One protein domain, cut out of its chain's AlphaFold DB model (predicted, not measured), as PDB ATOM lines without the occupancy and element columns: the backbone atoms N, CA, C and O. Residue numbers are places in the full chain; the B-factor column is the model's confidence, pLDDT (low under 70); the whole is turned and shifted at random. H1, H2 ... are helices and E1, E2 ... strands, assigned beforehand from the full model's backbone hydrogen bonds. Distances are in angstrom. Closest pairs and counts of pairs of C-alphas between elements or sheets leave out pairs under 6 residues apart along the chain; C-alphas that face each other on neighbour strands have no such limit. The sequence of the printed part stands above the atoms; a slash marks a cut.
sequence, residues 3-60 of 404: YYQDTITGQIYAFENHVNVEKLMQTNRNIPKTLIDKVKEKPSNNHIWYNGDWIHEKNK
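What this domain is: This is residues 3 to 60 of the 404 residues of an uncharacterized protein of Arcobacter ellisii (UniProt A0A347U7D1). With little regular structure, this is a loose row: hairpin E1-E2 in the middle, short helix H1 at one end, hairpin E3-E4 toward the other. The 58 printed residues, mixed in class with 23 in named elements, run E1 E2 H1 E3 E4; both two-stranded sheets are antiparallel. The radius of gyration is 12.9 A for the C-alphas, which span 39 by 19 by 15 A.

How they stand to each other: Look first at the hairpin of E1, residues 3 to 6, and E2, residues 12 to 15, antiparallel at 138 degrees, with N 4 and O 13 2.8 A apart. Residues 5 to 6 also pair, antiparallel, with residues 35 to 36. In H1, residues 21 to 27, every O i to N i+4 pair is within hydrogen-bond range; its closest C-alpha pair with E2 is Val 21 and Phe 15, 7.8 A. Next find the hairpin of E3, residues 47 to 50, and E4, residues 53 to 56, antiparallel at 136 degrees, with N 48 and O 55 2.8 A apart; both strands are apart from E1 and E2.

Where its parts are: Find C-alpha 3 at (56.295, 21.293, -157.708), where E1 begins. From first to last C-alpha, E1 runs 10.3 A, E2 10.2 A, H1 9.7 A, E3 9.4 A and E4 9.9 A, to C-alpha 56 at (48.487, 15.028, -136.869).

The domain as a whole: The farthest C-alphas, of His 18 and Lys 58, are 40.4 A apart. The printed part has no cut; H1 to E3 is a long link of 19 residues. Residues 27 to 30 have pLDDT under 70.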
ATOM      1  N   TYR A   3      56.439  20.950-159.121       90.44
ATOM      2  CA  TYR A   3      56.295  21.293-157.708       90.44
ATOM      3  C   TYR A   3      57.485  20.775-156.906       90.44
ATOM      4  O   TYR A   3      58.013  19.704-157.193       90.44
ATOM      5  N   TYR A   4      57.890  21.551-155.910       90.94
ATOM      6  CA  TYR A   4      58.958  21.220-154.978       90.94
ATOM      7  C   TYR A   4      58.479  21.490-153.559       90.94
ATOM      8  O   TYR A   4      57.710  22.424-153.338       90.94
ATOM      9  N   GLN A   5      58.942  20.703-152.598       90.62
ATOM     10  CA  GLN A   5      58.624  20.887-151.189       90.62
ATOM     11  C   GLN A   5      59.881  21.244-150.404       90.62
ATOM     12  O   GLN A   5      60.916  20.597-150.555       90.62
ATOM     13  N   ASP A   6      59.794  22.267-149.559       89.12
ATOM     14  CA  ASP A   6      60.853  22.578-148.606       89.12
ATOM     15  C   ASP A   6      60.841  21.553-147.469       89.12
ATOM     16  O   ASP A   6      59.869  21.429-146.727       89.12
ATOM     17  N   THR A   7      61.945  20.832-147.307       88.62
ATOM     18  CA  THR A   7      62.081  19.816-146.254       88.62
ATOM     19  C   THR A   7      62.023  20.393-144.837       88.62
ATOM     20  O   THR A   7      61.708  19.662-143.895       88.62
ATOM     21  N   ILE A   8      62.267  21.695-144.667       86.69
ATOM     22  CA  ILE A   8      62.256  22.359-143.358       86.69
ATOM     23  C   ILE A   8      60.850  22.794-142.970       86.69
ATOM     24  O   ILE A   8      60.402  22.455-141.878       86.69
ATOM     25  N   THR A   9      60.164  23.536-143.839       87.06
ATOM     26  CA  THR A   9      58.857  24.141-143.526       87.06
ATOM     27  C   THR A   9      57.662  23.343-144.038       87.06
ATOM     28  O   THR A   9      56.536  23.582-143.607       87.06
ATOM     29  N   GLY A  10      57.879  22.419-144.976       86.00
ATOM     30  CA  GLY A  10      56.814  21.680-145.652       86.00
ATOM     31  C   GLY A  10      56.079  22.479-146.725       86.00
ATOM     32  O   GLY A  10      55.173  21.930-147.358       86.00
ATOM     33  N   GLN A  11      56.449  23.746-146.950       87.44
ATOM     34  CA  GLN A  11      55.844  24.609-147.966       87.44
ATOM     35  C   GLN A  11      56.110  24.078-149.378       87.44
ATOM     36  O   GLN A  11      57.201  23.586-149.679       87.44
ATOM     37  N   ILE A  12      55.103  24.198-150.244       88.44
ATOM     38  CA  ILE A  12      55.164  23.758-151.639       88.44
ATOM     39  C   ILE A  12      55.386  24.976-152.536       88.44
ATOM     40  O   ILE A  12      54.654  25.960-152.461       88.44
ATOM     41  N   TYR A  13      56.372  24.873-153.418       85.00
ATOM     42  CA  TYR A  13      56.758  25.881-154.395       85.00
ATOM     43  C   TYR A  13      56.507  25.339-155.802       85.00
ATOM     44  O   TYR A  13      56.824  24.185-156.094       85.00
ATOM     45  N   ALA A  14      55.942  26.164-156.680       87.88
ATOM     46  CA  ALA A  14      55.666  25.805-158.067       87.88
ATOM     47  C   ALA A  14      56.583  26.586-159.012       87.88
ATOM     48  O   ALA A  14      56.710  27.801-158.891       87.88
ATOM     49  N   PHE A  15      57.187  25.886-159.971       86.06
ATOM     50  CA  PHE A  15      58.042  26.472-161.000       86.06
ATOM     51  C   PHE A  15      57.594  26.021-162.392       86.06
ATOM     52  O   PHE A  15      56.973  24.965-162.567       86.06
ATOM     53  N   GLU A  16      57.921  26.809-163.410       85.06
ATOM     54  CA  GLU A  16      57.671  26.425-164.798       85.06
ATOM     55  C   GLU A  16      58.531  25.216-165.196       85.06
ATOM     56  O   GLU A  16      59.650  25.039-164.719       85.06
ATOM     57  N   ASN A  17      58.012  24.361-166.086       84.81
ATOM     58  CA  ASN A  17      58.626  23.059-166.393       84.81
ATOM     59  C   ASN A  17      60.055  23.159-166.958       84.81
ATOM     60  O   ASN A  17      60.813  22.200-166.859       84.81
ATOM     61  N   HIS A  18      60.410  24.290-167.570       83.88
ATOM     62  CA  HIS A  18      61.714  24.507-168.195       83.88
ATOM     63  C   HIS A  18      62.745  25.154-167.250       83.88
ATOM     64  O   HIS A  18      63.899  25.336-167.634       83.88
ATOM     65  N   VAL A  19      62.354  25.507-166.021       81.06
ATOM     66  CA  VAL A  19      63.248  26.125-165.035       81.06
ATOM     67  C   VAL A  19      64.105  25.049-164.367       81.06
ATOM     68  O   VAL A  19      63.595  24.125-163.733       81.06
ATOM     69  N   ASN A  20      65.430  25.190-164.459       86.81
ATOM     70  CA  ASN A  20      66.365  24.351-163.710       86.81
ATOM     71  C   ASN A  20      66.449  24.844-162.254       86.81
ATOM     72  O   ASN A  20      67.220  25.752-161.939       86.81
ATOM     73  N   VAL A  21      65.632  24.248-161.381       83.69
ATOM     74  CA  VAL A  21      65.516  24.644-159.969       83.69
ATOM     75  C   VAL A  21      66.793  24.368-159.179       83.69
ATOM     76  O   VAL A  21      67.123  25.176-158.327       83.69
ATOM     77  N   GLU A  22      67.571  23.327-159.488       83.56
ATOM     78  CA  GLU A  22      68.856  23.078-158.808       83.56
ATOM     79  C   GLU A  22      69.858  24.209-159.061       83.56
ATOM     80  O   GLU A  22      70.476  24.730-158.132       83.56
ATOM     81  N   LYS A  23      69.967  24.660-160.316       83.81
ATOM     82  CA  LYS A  23      70.784  25.824-160.670       83.81
ATOM     83  C   LYS A  23      70.242  27.092-160.010       83.81
ATOM     84  O   LYS A  23      71.011  27.885-159.473       83.81
ATOM     85  N   LEU A  24      68.919  27.253-159.994       80.38
ATOM     86  CA  LEU A  24      68.244  28.372-159.340       80.38
ATOM     87  C   LEU A  24      68.501  28.371-157.824       80.38
ATOM     88  O   LEU A  24      68.766  29.415-157.254       80.38
ATOM     89  N   MET A  25      68.510  27.212-157.168       80.12
ATOM     90  CA  MET A  25      68.865  27.067-155.757       80.12
ATOM     91  C   MET A  25      70.335  27.381-155.506       80.12
ATOM     92  O   MET A  25      70.675  27.735-154.391       80.12
ATOM     93  N   GLN A  26      71.234  27.299-156.480       76.81
ATOM     94  CA  GLN A  26      72.620  27.734-156.275       76.81
ATOM     95  C   GLN A  26      72.738  29.254-156.363       76.81
ATOM     96  O   GLN A  26      73.433  29.867-155.556       76.81
ATOM     97  N   THR A  27      72.015  29.864-157.301       66.94
ATOM     98  CA  THR A  27      72.202  31.275-157.647       66.94
ATOM     99  C   THR A  27      71.166  32.219-157.070       66.94
ATOM    100  O   THR A  27      71.434  33.399-157.095       66.94
ATOM    101  N   ASN A  28      69.999  31.751-156.618       65.81
ATOM    102  CA  ASN A  28      68.905  32.584-156.118       65.81
ATOM    103  C   ASN A  28      68.820  32.466-154.600       65.81
ATOM    104  O   ASN A  28      68.541  31.393-154.049       65.81
ATOM    105  N   ARG A  29      69.081  33.573-153.911       65.06
ATOM    106  CA  ARG A  29      69.046  33.643-152.445       65.06
ATOM    107  C   ARG A  29      67.646  33.448-151.863       65.06
ATOM    108  O   ARG A  29      67.535  32.843-150.806       65.06
ATOM    109  N   ASN A  30      66.596  33.839-152.580       68.19
ATOM    110  CA  ASN A  30      65.207  33.841-152.104       68.19
ATOM    111  C   ASN A  30      64.487  32.489-152.250       68.19
ATOM    112  O   ASN A  30      63.268  32.413-152.110       68.19
ATOM    113  N   ILE A  31      65.223  31.418-152.550       75.00
ATOM    114  CA  ILE A  31      64.682  30.067-152.718       75.00
ATOM    115  C   ILE A  31      65.268  29.167-151.632       75.00
ATOM    116  O   ILE A  31      66.487  29.219-151.413       75.00
ATOM    117  N   PRO A  32      64.453  28.323-150.962       81.62
ATOM    118  CA  PRO A  32      64.987  27.397-149.980       81.62
ATOM    119  C   PRO A  32      66.041  26.513-150.637       81.62
ATOM    120  O   PRO A  32      65.802  25.881-151.663       81.62
ATOM    121  N   LYS A  33      67.213  26.419-150.010       84.75
ATOM    122  CA  LYS A  33      68.276  25.495-150.440       84.75
ATOM    123  C   LYS A  33      67.941  24.033-150.109       84.75
ATOM    124  O   LYS A  33      68.739  23.139-150.354       84.75
ATOM    125  N   THR A  34      66.759  23.808-149.551       87.19
ATOM    126  CA  THR A  34      66.243  22.556-148.998       87.19
ATOM    127  C   THR A  34      65.020  22.029-149.747       87.19
ATOM    128  O   THR A  34      64.312  21.163-149.227       87.19
ATOM    129  N   LEU A  35      64.771  22.549-150.954       88.81
ATOM    130  CA  LEU A  35      63.733  22.060-151.853       88.81
ATOM    131  C   LEU A  35      64.066  20.669-152.400       88.81
ATOM    132  O   LEU A  35      65.180  20.419-152.854       88.81
ATOM    133  N   ILE A  36      63.059  19.800-152.415       90.31
ATOM    134  CA  ILE A  36      63.083  18.493-153.080       90.31
ATOM    135  C   ILE A  36      61.880  18.369-154.013       90.31
ATOM    136  O   ILE A  36      60.834  18.963-153.766       90.31
ATOM    137  N   ASP A  37      62.001  17.598-155.089       89.56
ATOM    138  CA  ASP A  37      60.915  17.386-156.060       89.56
ATOM    139  C   ASP A  37      59.877  16.344-155.607       89.56
ATOM    140  O   ASP A  37      58.795  16.234-156.187       89.56
ATOM    141  N   LYS A  38      60.167  15.608-154.530       90.25
ATOM    142  CA  LYS A  38      59.239  14.668-153.902       90.25
ATOM    143  C   LYS A  38      58.298  15.391-152.936       90.25
ATOM    144  O   LYS A  38      58.584  15.514-151.747       90.25
ATOM    145  N   VAL A  39      57.158  15.833-153.457       89.88
ATOM    146  CA  VAL A  39      56.102  16.485-152.672       89.88
ATOM    147  C   VAL A  39      55.296  15.451-151.879       89.88
ATOM    148  O   VAL A  39      54.755  14.503-152.445       89.88
ATOM    149  N   LYS A  40      55.191  15.652-150.564       91.62
ATOM    150  CA  LYS A  40      54.258  14.956-149.673       91.62
ATOM    151  C   LYS A  40      52.977  15.772-149.557       91.62
ATOM    152  O   LYS A  40      52.990  16.873-148.996       91.62
ATOM    153  N   GLU A  41      51.870  15.235-150.059       88.38
ATOM    154  CA  GLU A  41      50.566  15.887-149.948       88.38
ATOM    155  C   GLU A  41      50.126  16.004-148.489       88.38
ATOM    156  O   GLU A  41      50.297  15.079-147.692       88.38
ATOM    157  N   LYS A  42      49.567  17.166-148.138       91.00
ATOM    158  CA  LYS A  42      49.047  17.419-146.796       91.00
ATOM    159  C   LYS A  42      47.761  16.602-146.600       91.00
ATOM    160  O   LYS A  42      46.786  16.890-147.291       91.00
ATOM    161  N   PRO A  43      47.703  15.646-145.649       89.94
ATOM    162  CA  PRO A  43      46.553  14.745-145.539       89.94
ATOM    163  C   PRO A  43      45.252  15.451-145.130       89.94
ATOM    164  O   PRO A  43      44.172  15.081-145.578       89.94
ATOM    165  N   SER A  44      45.337  16.454-144.249       91.31
ATOM    166  CA  SER A  44      44.200  17.288-143.840       91.31
ATOM    167  C   SER A  44      44.667  18.573-143.151       91.31
ATOM    168  O   SER A  44      45.841  18.711-142.803       91.31
ATOM    169  N   ASN A  45      43.742  19.499-142.879       89.06
ATOM    170  CA  ASN A  45      44.037  20.752-142.172       89.06
ATOM    171  C   ASN A  45      44.599  20.551-140.757       89.06
ATOM    172  O   ASN A  45      45.368  21.390-140.300       89.06
ATOM    173  N   ASN A  46      44.303  19.415-140.119       91.69
ATOM    174  CA  ASN A  46      44.766  19.075-138.770       91.69
ATOM    175  C   ASN A  46      46.180  18.471-138.753       91.69
ATOM    176  O   ASN A  46      46.582  17.888-137.749       91.69
ATOM    177  N   HIS A  47      46.914  18.533-139.868       91.75
ATOM    178  CA  HIS A  47      48.305  18.100-139.934       91.75
ATOM    179  C   HIS A  47      49.254  19.300-139.939       91.75
ATOM    180  O   HIS A  47      49.027  20.292-140.636       91.75
ATOM    181  N   ILE A  48      50.337  19.186-139.178       91.25
ATOM    182  CA  ILE A  48      51.420  20.167-139.079       91.25
ATOM    183  C   ILE A  48      52.722  19.541-139.582       91.25
ATOM    184  O   ILE A  48      52.883  18.320-139.532       91.25
ATOM    185  N   TRP A  49      53.638  20.365-140.090       92.56
ATOM    186  CA  TRP A  49      54.930  19.882-140.573       92.56
ATOM    187  C   TRP A  49      55.910  19.723-139.413       92.56
ATOM    188  O   TRP A  49      56.136  20.661-138.649       92.56
ATOM    189  N   TYR A  50      56.508  18.545-139.277       89.62
ATOM    190  CA  TYR A  50      57.507  18.268-138.252       89.62
ATOM    191  C   TYR A  50      58.540  17.269-138.771       89.62
ATOM    192  O   TYR A  50      58.182  16.206-139.269       89.62
ATOM    193  N   ASN A  51      59.829  17.609-138.654       86.12
ATOM    194  CA  ASN A  51      60.960  16.758-139.051       86.12
ATOM    195  C   ASN A  51      60.834  16.132-140.457       86.12
ATOM    196  O   ASN A  51      61.206  14.978-140.668       86.12
ATOM    197  N   GLY A  52      60.329  16.897-141.427       86.25
ATOM    198  CA  GLY A  52      60.216  16.445-142.815       86.25
ATOM    199  C   GLY A  52      58.971  15.607-143.121       86.25
ATOM    200  O   GLY A  52      58.941  14.949-144.165       86.25
ATOM    201  N   ASP A  53      57.962  15.587-142.241       90.88
ATOM    202  CA  ASP A  53      56.688  14.910-142.494       90.88
ATOM    203  C   ASP A  53      55.459  15.641-141.939       90.88
ATOM    204  O   ASP A  53      55.557  16.512-141.070       90.88
ATOM    205  N   TRP A  54      54.284  15.248-142.432       92.62
ATOM    206  CA  TRP A  54      52.993  15.676-141.908       92.62
ATOM    207  C   TRP A  54      52.605  14.821-140.702       92.62
ATOM    208  O   TRP A  54      52.324  13.632-140.834       92.62
ATOM    209  N   ILE A  55      52.519  15.436-139.525       92.56
ATOM    210  CA  ILE A  55      52.010  14.787-138.312       92.56
ATOM    211  C   ILE A  55      50.653  15.368-137.936       92.56
ATOM    212  O   ILE A  55      50.410  16.560-138.108       92.56
ATOM    213  N   HIS A  56      49.759  14.543-137.400       94.00
ATOM    214  CA  HIS A  56      48.487  15.028-136.869       94.00
ATOM    215  C   HIS A  56      48.741  15.937-135.652       94.00
ATOM    216  O   HIS A  56      49.575  15.616-134.810       94.00
ATOM    217  N   GLU A  57      47.999  17.033-135.506       90.31
ATOM    218  CA  GLU A  57      48.196  18.052-134.460       90.31
ATOM    219  C   GLU A  57      48.134  17.474-133.034       90.31
ATOM    220  O   GLU A  57      48.896  17.865-132.158       90.31
ATOM    221  N   LYS A  58      47.295  16.456-132.815       90.94
ATOM    222  CA  LYS A  58      47.249  15.667-131.565       90.94
ATOM    223  C   LYS A  58      48.583  15.003-131.181       90.94
ATOM    224  O   LYS A  58      48.802  14.744-130.005       90.94
ATOM    225  N   ASN A  59      49.458  14.741-132.151       91.50
ATOM    226  CA  ASN A  59      50.772  14.119-131.960       91.50
ATOM    227  C   ASN A  59      51.900  15.163-131.876       91.50
ATOM    228  O   ASN A  59      53.078  14.817-131.970       91.50
ATOM    229  N   LYS A  60      51.552  16.449-131.738       90.62
ATOM    230  CA  LYS A  60      52.499  17.557-131.622       90.62
ATOM    231  C   LYS A  60      53.386  17.383-130.378       90.62
ATOM    232  O   LYS A  60      52.860  17.303-129.267       90.62
TER     233      LYS A  60